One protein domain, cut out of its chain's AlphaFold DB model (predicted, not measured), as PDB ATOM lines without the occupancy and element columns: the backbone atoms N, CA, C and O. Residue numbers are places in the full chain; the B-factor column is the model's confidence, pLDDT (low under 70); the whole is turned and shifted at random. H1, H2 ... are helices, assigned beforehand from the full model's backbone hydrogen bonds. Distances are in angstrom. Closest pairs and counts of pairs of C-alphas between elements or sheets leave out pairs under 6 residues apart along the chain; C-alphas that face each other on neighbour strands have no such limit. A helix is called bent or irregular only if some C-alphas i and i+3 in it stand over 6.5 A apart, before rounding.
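What this domain is: This is residues 314 to 396 of the 581 residues of a protein of Deltaproteobacteria bacterium (UniProt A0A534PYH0). One long helix, H2, makes the spine of an open frame with few contacts: H3 turns off at its last end in a corner, and the chain then folds back and brings the short helix H4 beside H2 without packing firmly on it. H5 lies beyond, at the H3 end, followed by a tail without a named element, while at the other end of H2 an arm sticks out, made of residues 314 to 320 of H1 and residues 322 to 328, of which 326 to 328 belong to H2. The printed part has 83 residues with five named helices, in the order H1, H2, H3, H4, H5, and no named strand; its class is all helix. The whole is loose, with a radius of gyration of the C-alphas of 15.4 A, and its C-alphas span 44 by 29 by 22 A along the three main axes.

Where its parts are: H2, the longest helix, holds residues 326 to 347 and measures 31.4 A from first to last C-alpha. It begins with C-alpha 326 at (132.214, 222.036, 174.603) and ends with C-alpha 347 at (110.001, 222.110, 152.348). After it comes H3, residues 349 to 357, 12.6 A long. H4 holds residues 368 to 373 and measures 10.3 A. H5, residues 379 to 385, is 10.1 A long and ends with C-alpha 385 at (114.752, 230.594, 141.845). Before H2 stands H1, residues 314 to 321, 10.5 A long; its C-alpha 314 is at (116.937, 235.004, 175.361). No helix is bent or irregular.

How they stand to each other: H2 and H3 touch only at the corner by their link, and H2 does so with residues 344 to 346 alone. Their closest C-alphas are those of Ser 345 and Arg 352, 4.2 A apart. H2 and H3 run opposite ways at a steep tilt of 68 degrees, only just short of about perpendicular. H4 is close to H2 but not clearly touching it, the closest C-alphas being those of Leu 334 and Leu 368, 7.0 A apart. H2 and H4 run the same way at a shallow tilt of 30 degrees. H5 is close to H3 but not clearly touching it, with the C-alphas of Tyr 350 and Asn 385 the closest at 7.0 A. H3 and H5 stand about perpendicular, at 73 degrees. H1 is close to H2 but not clearly touching it; the closest C-alphas, those of Thr 321 and Ile 329, are 7.9 A apart. H1 and H2 run opposite ways at a steep tilt of 55 degrees. Among the pairs that stay apart are H2 and H5, H3 and H4, and H4 and H5. In H1, H2, H3 and H5 every O i to N i+4 pair is within hydrogen-bond range; in H4 0 of 2 such pairs are, while 3 of its 3 O i to N i+3 pairs are within range.

The domain as a whole: The two C-alphas farthest apart are those of Trp 323 and Glu 384, at 43.8 A. Without the stretches that stand free, residues 314 to 320 and 322 to 328, the body of 69 residues spans 37 by 26 by 20 A, with a radius of gyration of 12.7 A. The printed part has no cut. The links from H1 to H2, from H2 to H3 and from H4 to H5 are tight, and the link from H3 to H4, with 10 residues, is short. The mean pLDDT of the printed part is 79.5; it is under 70 in residues 314 to 322 and 395 to 396, and H1 has a mean of 54.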
ATOM      1  N   TYR A 314     115.577 235.198 175.871       52.44
ATOM      2  CA  TYR A 314     116.937 235.004 175.361       52.44
ATOM      3  C   TYR A 314     117.981 235.069 176.481       52.44
ATOM      4  O   TYR A 314     118.882 234.237 176.514       52.44
ATOM      5  N   LEU A 315     117.822 235.982 177.446       52.28
ATOM      6  CA  LEU A 315     118.687 236.053 178.626       52.28
ATOM      7  C   LEU A 315     118.598 234.780 179.490       52.28
ATOM      8  O   LEU A 315     119.624 234.302 179.967       52.28
ATOM      9  N   ASP A 316     117.401 234.212 179.670       51.06
ATOM     10  CA  ASP A 316     117.215 232.928 180.364       51.06
ATOM     11  C   ASP A 316     117.895 231.756 179.638       51.06
ATOM     12  O   ASP A 316     118.478 230.895 180.297       51.06
ATOM     13  N   GLU A 317     117.800 231.686 178.303       53.56
ATOM     14  CA  GLU A 317     118.425 230.617 177.509       53.56
ATOM     15  C   GLU A 317     119.953 230.725 177.574       53.56
ATOM     16  O   GLU A 317     120.608 229.761 177.968       53.56
ATOM     17  N   LEU A 318     120.503 231.920 177.317       56.12
ATOM     18  CA  LEU A 318     121.938 232.207 177.424       56.12
ATOM     19  C   LEU A 318     122.487 231.854 178.810       56.12
ATOM     20  O   LEU A 318     123.497 231.166 178.915       56.12
ATOM     21  N   ARG A 319     121.788 232.236 179.889       55.66
ATOM     22  CA  ARG A 319     122.212 231.920 181.266       55.66
ATOM     23  C   ARG A 319     122.362 230.425 181.545       55.66
ATOM     24  O   ARG A 319     123.165 230.061 182.402       55.66
ATOM     25  N   ARG A 320     121.582 229.584 180.857       57.03
ATOM     26  CA  ARG A 320     121.590 228.120 181.004       57.03
ATOM     27  C   ARG A 320     122.621 227.447 180.102       57.03
ATOM     28  O   ARG A 320     123.168 226.427 180.499       57.03
ATOM     29  N   THR A 321     122.864 227.983 178.905       56.72
ATOM     30  CA  THR A 321     123.736 227.349 177.902       56.72
ATOM     31  C   THR A 321     125.186 227.839 177.931       56.72
ATOM     32  O   THR A 321     126.069 227.095 177.517       56.72
ATOM     33  N   GLN A 322     125.456 229.037 178.463       59.50
ATOM     34  CA  GLN A 322     126.791 229.668 178.493       59.50
ATOM     35  C   GLN A 322     127.889 228.865 179.222       59.50
ATOM     36  O   GLN A 322     129.065 229.093 178.969       59.50
ATOM     37  N   TRP A 323     127.521 227.947 180.125       73.25
ATOM     38  CA  TRP A 323     128.462 227.147 180.929       73.25
ATOM     39  C   TRP A 323     128.477 225.658 180.554       73.25
ATOM     40  O   TRP A 323     129.000 224.840 181.309       73.25
ATOM     41  N   LEU A 324     127.863 225.273 179.429       70.00
ATOM     42  CA  LEU A 324     127.858 223.873 179.005       70.00
ATOM     43  C   LEU A 324     129.255 223.442 178.519       70.00
ATOM     44  O   LEU A 324     129.935 224.226 177.852       70.00
ATOM     45  N   PRO A 325     129.683 222.194 178.790       80.38
ATOM     46  CA  PRO A 325     130.888 221.628 178.196       80.38
ATOM     47  C   PRO A 325     130.862 221.710 176.667       80.38
ATOM     48  O   PRO A 325     129.806 221.563 176.047       80.38
ATOM     49  N   ARG A 326     132.041 221.879 176.057       80.75
ATOM     50  CA  ARG A 326     132.214 222.036 174.603       80.75
ATOM     51  C   ARG A 326     131.453 220.983 173.788       80.75
ATOM     52  O   ARG A 326     130.739 221.344 172.859       80.75
ATOM     53  N   GLU A 327     131.541 219.715 174.178       80.94
ATOM     54  CA  GLU A 327     130.857 218.593 173.517       80.94
ATOM     55  C   GLU A 327     129.329 218.763 173.486       80.94
ATOM     56  O   GLU A 327     128.680 218.475 172.484       80.94
ATOM     57  N   GLN A 328     128.738 219.293 174.562       73.31
ATOM     58  CA  GLN A 328     127.295 219.544 174.636       73.31
ATOM     59  C   GLN A 328     126.885 220.730 173.752       73.31
ATOM     60  O   GLN A 328     125.795 220.721 173.176       73.31
ATOM     61  N   ILE A 329     127.760 221.731 173.598       76.06
ATOM     62  CA  ILE A 329     127.557 222.849 172.667       76.06
ATOM     63  C   ILE A 329     127.638 222.355 171.216       76.06
ATOM     64  O   ILE A 329     126.735 222.646 170.431       76.06
ATOM     65  N   GLU A 330     128.656 221.563 170.869       82.12
ATOM     66  CA  GLU A 330     128.815 220.968 169.533       82.12
ATOM     67  C   GLU A 330     127.632 220.042 169.191       82.12
ATOM     68  O   GLU A 330     127.066 220.139 168.100       82.12
ATOM     69  N   HIS A 331     127.155 219.234 170.146       78.19
ATOM     70  CA  HIS A 331     125.945 218.421 169.990       78.19
ATOM     71  C   HIS A 331     124.691 219.275 169.714       78.19
ATOM     72  O   HIS A 331     123.923 218.983 168.793       78.19
ATOM     73  N   LEU A 332     124.485 220.368 170.462       73.62
ATOM     74  CA  LEU A 332     123.367 221.295 170.237       73.62
ATOM     75  C   LEU A 332     123.453 222.004 168.876       73.62
ATOM     76  O   LEU A 332     122.421 222.206 168.228       73.62
ATOM     77  N   GLN A 333     124.658 222.370 168.431       78.75
ATOM     78  CA  GLN A 333     124.896 222.961 167.111       78.75
ATOM     79  C   GLN A 333     124.569 221.967 165.992       78.75
ATOM     80  O   GLN A 333     123.792 222.305 165.097       78.75
ATOM     81  N   LEU A 334     125.081 220.735 166.076       83.31
ATOM     82  CA  LEU A 334     124.798 219.669 165.114       83.31
ATOM     83  C   LEU A 334     123.300 219.358 165.040       83.31
ATOM     84  O   LEU A 334     122.744 219.319 163.944       83.31
ATOM     85  N   ARG A 335     122.611 219.227 166.184       78.56
ATOM     86  CA  ARG A 335     121.159 218.979 166.213       78.56
ATOM     87  C   ARG A 335     120.369 220.093 165.513       78.56
ATOM     88  O   ARG A 335     119.493 219.808 164.698       78.56
ATOM     89  N   ARG A 336     120.697 221.363 165.790       77.62
ATOM     90  CA  ARG A 336     120.060 222.529 165.142       77.62
ATOM     91  C   ARG A 336     120.356 222.585 163.636       77.62
ATOM     92  O   ARG A 336     119.455 222.878 162.853       77.62
ATOM     93  N   LEU A 337     121.586 222.271 163.229       83.44
ATOM     94  CA  LEU A 337     122.003 222.245 161.826       83.44
ATOM     95  C   LEU A 337     121.283 221.148 161.027       83.44
ATOM     96  O   LEU A 337     120.762 221.433 159.949       83.44
ATOM     97  N   ARG A 338     121.191 219.925 161.567       84.31
ATOM     98  CA  ARG A 338     120.448 218.820 160.937       84.31
ATOM     99  C   ARG A 338     118.992 219.196 160.689       84.31
ATOM    100  O   ARG A 338     118.530 219.068 159.559       84.31
ATOM    101  N   ARG A 339     118.314 219.759 161.698       80.00
ATOM    102  CA  ARG A 339     116.929 220.248 161.579       80.00
ATOM    103  C   ARG A 339     116.777 221.319 160.489       80.00
ATOM    104  O   ARG A 339     115.797 221.293 159.751       80.00
ATOM    105  N   LEU A 340     117.737 222.241 160.352       84.56
ATOM    106  CA  LEU A 340     117.715 223.261 159.292       84.56
ATOM    107  C   LEU A 340     117.853 222.639 157.892       84.56
ATOM    108  O   LEU A 340     117.097 222.988 156.987       84.56
ATOM    109  N   VAL A 341     118.797 221.711 157.718       87.31
ATOM    110  CA  VAL A 341     119.059 221.030 156.438       87.31
ATOM    111  C   VAL A 341     117.900 220.116 156.044       87.31
ATOM    112  O   VAL A 341     117.506 220.100 154.881       87.31
ATOM    113  N   GLN A 342     117.299 219.430 157.011       84.69
ATOM    114  CA  GLN A 342     116.082 218.645 156.834       84.69
ATOM    115  C   GLN A 342     114.893 219.512 156.422       84.69
ATOM    116  O   GLN A 342     114.245 219.236 155.419       84.69
ATOM    117  N   HIS A 343     114.640 220.616 157.131       84.56
ATOM    118  CA  HIS A 343     113.575 221.541 156.760       84.56
ATOM    119  C   HIS A 343     113.772 222.085 155.335       84.56
ATOM    120  O   HIS A 343     112.823 222.139 154.553       84.56
ATOM    121  N   ALA A 344     115.005 222.446 154.973       87.50
ATOM    122  CA  ALA A 344     115.333 222.900 153.628       87.50
ATOM    123  C   ALA A 344     115.109 221.804 152.565       87.50
ATOM    124  O   ALA A 344     114.512 222.098 151.532       87.50
ATOM    125  N   SER A 345     115.505 220.551 152.817       88.25
ATOM    126  CA  SER A 345     115.301 219.437 151.874       88.25
ATOM    127  C   SER A 345     113.828 219.032 151.723       88.25
ATOM    128  O   SER A 345     113.378 218.673 150.634       88.25
ATOM    129  N   GLU A 346     113.047 219.104 152.800       84.81
ATOM    130  CA  GLU A 346     111.654 218.655 152.820       84.81
ATOM    131  C   GLU A 346     110.685 219.723 152.299       84.81
ATOM    132  O   GLU A 346     109.743 219.372 151.576       84.81
ATOM    133  N   HIS A 347     110.947 221.008 152.572       86.00
ATOM    134  CA  HIS A 347     110.001 222.110 152.348       86.00
ATOM    135  C   HIS A 347     110.418 223.149 151.301       86.00
ATOM    136  O   HIS A 347     109.563 223.928 150.882       86.00
ATOM    137  N   VAL A 348     111.676 223.178 150.842       88.69
ATOM    138  CA  VAL A 348     112.147 224.126 149.811       88.69
ATOM    139  C   VAL A 348     112.552 223.356 148.552       88.69
ATOM    140  O   VAL A 348     113.372 222.445 148.616       88.69
ATOM    141  N   GLY A 349     111.966 223.692 147.397       87.00
ATOM    142  CA  GLY A 349     112.220 222.991 146.129       87.00
ATOM    143  C   GLY A 349     113.692 223.049 145.716       87.00
ATOM    144  O   GLY A 349     114.324 222.016 145.519       87.00
ATOM    145  N   TYR A 350     114.259 224.256 145.725       90.00
ATOM    146  CA  TYR A 350     115.633 224.527 145.312       90.00
ATOM    147  C   TYR A 350     116.661 223.734 146.135       90.00
ATOM    148  O   TYR A 350     117.559 223.100 145.584       90.00
ATOM    149  N   TYR A 351     116.513 223.720 147.465       90.00
ATOM    150  CA  TYR A 351     117.428 222.976 148.335       90.00
ATOM    151  C   TYR A 351     117.234 221.460 148.244       90.00
ATOM    152  O   TYR A 351     118.215 220.735 148.376       90.00
ATOM    153  N   ARG A 352     116.019 220.968 147.963       89.62
ATOM    154  CA  ARG A 352     115.776 219.539 147.710       89.62
ATOM    155  C   ARG A 352     116.619 219.035 146.540       89.62
ATOM    156  O   ARG A 352     117.359 218.072 146.708       89.62
ATOM    157  N   GLU A 353     116.543 219.691 145.383       87.62
ATOM    158  CA  GLU A 353     117.301 219.282 144.191       87.62
ATOM    159  C   GLU A 353     118.811 219.452 144.381       87.62
ATOM    160  O   GLU A 353     119.589 218.549 144.059       87.62
ATOM    161  N   LEU A 354     119.224 220.575 144.976       89.00
ATOM    162  CA  LEU A 354     120.625 220.872 145.266       89.00
ATOM    163  C   LEU A 354     121.256 219.821 146.192       89.00
ATOM    164  O   LEU A 354     122.371 219.365 145.943       89.00
ATOM    165  N   PHE A 355     120.545 219.408 147.245       91.31
ATOM    166  CA  PHE A 355     121.034 218.408 148.194       91.31
ATOM    167  C   PHE A 355     120.981 216.985 147.629       91.31
ATOM    168  O   PHE A 355     121.909 216.221 147.884       91.31
ATOM    169  N   LEU A 356     119.975 216.644 146.814       87.25
ATOM    170  CA  LEU A 356     119.951 215.374 146.076       87.25
ATOM    171  C   LEU A 356     121.154 215.267 145.125       87.25
ATOM    172  O   LEU A 356     121.865 214.266 145.154       87.25
ATOM    173  N   THR A 357     121.437 216.321 144.354       86.81
ATOM    174  CA  THR A 357     122.589 216.373 143.432       86.81
ATOM    175  C   THR A 357     123.930 216.307 144.174       86.81
ATOM    176  O   THR A 357     124.870 215.677 143.697       86.81
ATOM    177  N   ALA A 358     124.026 216.923 145.355       85.69
ATOM    178  CA  ALA A 358     125.239 216.926 146.174       85.69
ATOM    179  C   ALA A 358     125.386 215.701 147.109       85.69
ATOM    180  O   ALA A 358     126.372 215.615 147.845       85.69
ATOM    181  N   GLY A 359     124.421 214.771 147.129       87.00
ATOM    182  CA  GLY A 359     124.433 213.618 148.038       87.00
ATOM    183  C   GLY A 359     124.366 213.999 149.525       87.00
ATOM    184  O   GLY A 359     125.014 213.363 150.360       87.00
ATOM    185  N   ILE A 360     123.630 215.063 149.861       86.56
ATOM    186  CA  ILE A 360     123.496 215.591 151.223       86.56
ATOM    187  C   ILE A 360     122.159 215.147 151.814       86.56
ATOM    188  O   ILE A 360     121.087 215.454 151.295       86.56
ATOM    189  N   THR A 361     122.227 214.481 152.960       84.56
ATOM    190  CA  THR A 361     121.075 214.193 153.826       84.56
ATOM    191  C   THR A 361     121.300 214.799 155.216       84.56
ATOM    192  O   THR A 361     122.454 215.074 155.570       84.56
ATOM    193  N   PRO A 362     120.253 214.994 156.039       79.75
ATOM    194  CA  PRO A 362     120.413 215.461 157.419       79.75
ATOM    195  C   PRO A 362     121.407 214.597 158.215       79.75
ATOM    196  O   PRO A 362     122.288 215.125 158.889       79.75
ATOM    197  N   ASP A 363     121.349 213.274 158.048       81.19
ATOM    198  CA  ASP A 363     122.224 212.310 158.733       81.19
ATOM    199  C   ASP A 363     123.660 212.259 158.178       81.19
ATOM    200  O   ASP A 363     124.575 211.760 158.843       81.19
ATOM    201  N   SER A 364     123.883 212.794 156.971       84.44
ATOM    202  CA  SER A 364     125.222 212.908 156.376       84.44
ATOM    203  C   SER A 364     126.074 214.007 157.023       84.44
ATOM    204  O   SER A 364     127.291 213.997 156.848       84.44
ATOM    205  N   ILE A 365     125.457 214.916 157.793       86.25
ATOM    206  CA  ILE A 365     126.139 215.949 158.578       86.25
ATOM    207  C   ILE A 365     126.436 215.379 159.963       86.25
ATOM    208  O   ILE A 365     125.561 215.284 160.832       86.25
ATOM    209  N   ARG A 366     127.686 214.965 160.174       84.38
ATOM    210  CA  ARG A 366     128.154 214.352 161.428       84.38
ATOM    211  C   ARG A 366     129.046 215.289 162.229       84.38
ATOM    212  O   ARG A 366     129.083 215.179 163.449       84.38
ATOM    213  N   THR A 367     129.702 216.222 161.552       86.44
ATOM    214  CA  THR A 367     130.655 217.182 162.112       86.44
ATOM    215  C   THR A 367     130.350 218.597 161.620       86.44
ATOM    216  O   THR A 367     129.592 218.786 160.669       86.44
ATOM    217  N   LEU A 368     130.942 219.615 162.249       80.44
ATOM    218  CA  LEU A 368     130.833 220.991 161.750       80.44
ATOM    219  C   LEU A 368     131.584 221.187 160.422       80.44
ATOM    220  O   LEU A 368     131.194 222.042 159.635       80.44
ATOM    221  N   ASP A 369     132.605 220.377 160.124       83.38
ATOM    222  CA  ASP A 369     133.321 220.441 158.844       83.38
ATOM    223  C   ASP A 369     132.482 219.963 157.649       83.38
ATOM    224  O   ASP A 369     132.698 220.430 156.528       83.38
ATOM    225  N   ASP A 370     131.451 219.138 157.875       84.88
ATOM    226  CA  ASP A 370     130.474 218.774 156.838       84.88
ATOM    227  C   ASP A 370     129.724 219.995 156.271       84.88
ATOM    228  O   ASP A 370     129.218 219.930 155.150       84.88
ATOM    229  N   LEU A 371     129.708 221.142 156.971       79.38
ATOM    230  CA  LEU A 371     129.171 222.407 156.446       79.38
ATOM    231  C   LEU A 371     129.805 222.816 155.111       79.38
ATOM    232  O   LEU A 371     129.125 223.415 154.281       79.38
ATOM    233  N   ARG A 372     131.077 222.467 154.873       83.31
ATOM    234  CA  ARG A 372     131.788 222.779 153.618       83.31
ATOM    235  C   ARG A 372     131.181 222.076 152.399       83.31
ATOM    236  O   ARG A 372     131.452 222.481 151.273       83.31
ATOM    237  N   ARG A 373     130.375 221.029 152.617       83.81
ATOM    238  CA  ARG A 373     129.663 220.283 151.570       83.81
ATOM    239  C   ARG A 373     128.380 220.995 151.135       83.81
ATOM    240  O   ARG A 373     127.938 220.783 150.013       83.81
ATOM    241  N   ILE A 374     127.790 221.839 151.989       82.56
ATOM    242  CA  ILE A 374     126.551 222.571 151.691       82.56
ATOM    243  C   ILE A 374     126.853 223.682 150.668       82.56
ATOM    244  O   ILE A 374     127.618 224.597 150.987       82.56
ATOM    245  N   PRO A 375     126.260 223.667 149.458       81.44
ATOM    246  CA  PRO A 375     126.576 224.675 148.453       81.44
ATOM    247  C   PRO A 375     126.035 226.055 148.846       81.44
ATOM    248  O   PRO A 375     124.902 226.197 149.312       81.44
ATOM    249  N   VAL A 376     126.848 227.094 148.643       82.00
ATOM    250  CA  VAL A 376     126.511 228.469 149.037       82.00
ATOM    251  C   VAL A 376     125.511 229.084 148.058       82.00
ATOM    252  O   VAL A 376     125.766 229.160 146.855       82.00
ATOM    253  N   LEU A 377     124.396 229.606 148.578       83.19
ATOM    254  CA  LEU A 377     123.399 230.306 147.772       83.19
ATOM    255  C   LEU A 377     123.978 231.594 147.163       83.19
ATOM    256  O   LEU A 377     124.310 232.548 147.870       83.19
ATOM    257  N   SER A 378     124.055 231.651 145.832       84.69
ATOM    258  CA  SER A 378     124.537 232.831 145.109       84.69
ATOM    259  C   SER A 378     123.423 233.860 144.866       84.69
ATOM    260  O   SER A 378     122.236 233.533 144.800       84.69
ATOM    261  N   LYS A 379     123.794 235.134 144.655       81.19
ATOM    262  CA  LYS A 379     122.836 236.189 144.257       81.19
ATOM    263  C   LYS A 379     122.138 235.885 142.925       81.19
ATOM    264  O   LYS A 379     121.035 236.376 142.707       81.19
ATOM    265  N   GLN A 380     122.788 235.125 142.041       83.31
ATOM    266  CA  GLN A 380     122.221 234.700 140.765       83.31
ATOM    267  C   GLN A 380     121.173 233.604 140.985       83.31
ATOM    268  O   GLN A 380     120.018 233.814 140.628       83.31
ATOM    269  N   ALA A 381     121.535 232.533 141.700       83.62
ATOM    270  CA  ALA A 381     120.613 231.456 142.046       83.62
ATOM    271  C   ALA A 381     119.376 231.982 142.791       83.62
ATOM    272  O   ALA A 381     118.255 231.582 142.484       83.62
ATOM    273  N   LEU A 382     119.545 232.952 143.701       82.94
ATOM    274  CA  LEU A 382     118.410 233.617 144.337       82.94
ATOM    275  C   LEU A 382     117.528 234.360 143.319       82.94
ATOM    276  O   LEU A 382     116.316 234.216 143.374       82.94
ATOM    277  N   ARG A 383     118.085 235.125 142.372       80.81
ATOM    278  CA  ARG A 383     117.279 235.831 141.353       80.81
ATOM    279  C   ARG A 383     116.497 234.883 140.444       80.81
ATOM    280  O   ARG A 383     115.367 235.207 140.098       80.81
ATOM    281  N   GLU A 384     117.098 233.759 140.075       85.00
ATOM    282  CA  GLU A 384     116.506 232.756 139.182       85.00
ATOM    283  C   GLU A 384     115.402 231.950 139.886       85.00
ATOM    284  O   GLU A 384     114.337 231.741 139.313       85.00
ATOM    285  N   ASN A 385     115.606 231.568 141.153       85.31
ATOM    286  CA  ASN A 385     114.752 230.594 141.845       85.31
ATOM    287  C   ASN A 385     113.770 231.209 142.867       85.31
ATOM    288  O   ASN A 385     112.873 230.507 143.334       85.31
ATOM    289  N   LEU A 386     113.893 232.497 143.237       80.56
ATOM    290  CA  LEU A 386     113.112 233.121 144.330       80.56
ATOM    291  C   LEU A 386     111.591 232.960 144.199       80.56
ATOM    292  O   LEU A 386     110.910 232.808 145.211       80.56
ATOM    293  N   TYR A 387     111.057 233.042 142.982       73.56
ATOM    294  CA  TYR A 387     109.610 233.015 142.739       73.56
ATOM    295  C   TYR A 387     109.049 231.616 142.462       73.56
ATOM    296  O   TYR A 387     107.829 231.459 142.462       73.56
ATOM    297  N   PHE A 388     109.919 230.625 142.258       73.25
ATOM    298  CA  PHE A 388     109.542 229.260 141.900       73.25
ATOM    299  C   PHE A 388     109.815 228.312 143.072       73.25
ATOM    300  O   PHE A 388     108.876 227.852 143.721       73.25
ATOM    301  N   ASP A 389     111.088 228.132 143.434       82.69
ATOM    302  CA  ASP A 389     111.524 226.978 144.231       82.69
ATOM    303  C   ASP A 389     112.221 227.330 145.551       82.69
ATOM    304  O   ASP A 389     112.476 226.445 146.369       82.69
ATOM    305  N   LEU A 390     112.531 228.608 145.795       85.75
ATOM    306  CA  LEU A 390     113.325 229.040 146.958       85.75
ATOM    307  C   LEU A 390     112.497 229.410 148.205       85.75
ATOM    308  O   LEU A 390     113.062 229.654 149.270       85.75
ATOM    309  N   LEU A 391     111.166 229.459 148.094       83.12
ATOM    310  CA  LEU A 391     110.252 229.710 149.216       83.12
ATOM    311  C   LEU A 391     109.753 228.389 149.813       83.12
ATOM    312  O   LEU A 391     109.311 227.510 149.076       83.12
ATOM    313  N   SER A 392     109.755 228.275 151.142       82.75
ATOM    314  CA  SER A 392     109.244 227.090 151.836       82.75
ATOM    315  C   SER A 392     107.726 226.922 151.677       82.75
ATOM    316  O   SER A 392     106.963 227.895 151.683       82.75
ATOM    317  N   ASP A 393     107.278 225.673 151.543       80.75
ATOM    318  CA  ASP A 393     105.861 225.324 151.373       80.75
ATOM    319  C   ASP A 393     105.040 225.342 152.679       80.75
ATOM    320  O   ASP A 393     103.817 225.472 152.630       80.75
ATOM    321  N   ASN A 394     105.700 225.299 153.841       76.50
ATOM    322  CA  ASN A 394     105.074 225.243 155.169       76.50
ATOM    323  C   ASN A 394     105.026 226.584 155.931       76.50
ATOM    324  O   ASN A 394     104.509 226.630 157.048       76.50
ATOM    325  N   HIS A 395     105.543 227.677 155.359       69.31
ATOM    326  CA  HIS A 395     105.517 229.001 155.987       69.31
ATOM    327  C   HIS A 395     104.382 229.886 155.462       69.31
ATOM    328  O   HIS A 395     104.065 229.910 154.272       69.31
ATOM    329  N   ASP A 396     103.816 230.700 156.357       64.81
ATOM    330  CA  ASP A 396     102.849 231.729 155.986       64.81
ATOM    331  C   ASP A 396     103.530 232.857 155.194       64.81
ATOM    332  O   ASP A 396     104.169 233.755 155.754       64.81
TER     333      ASP A 396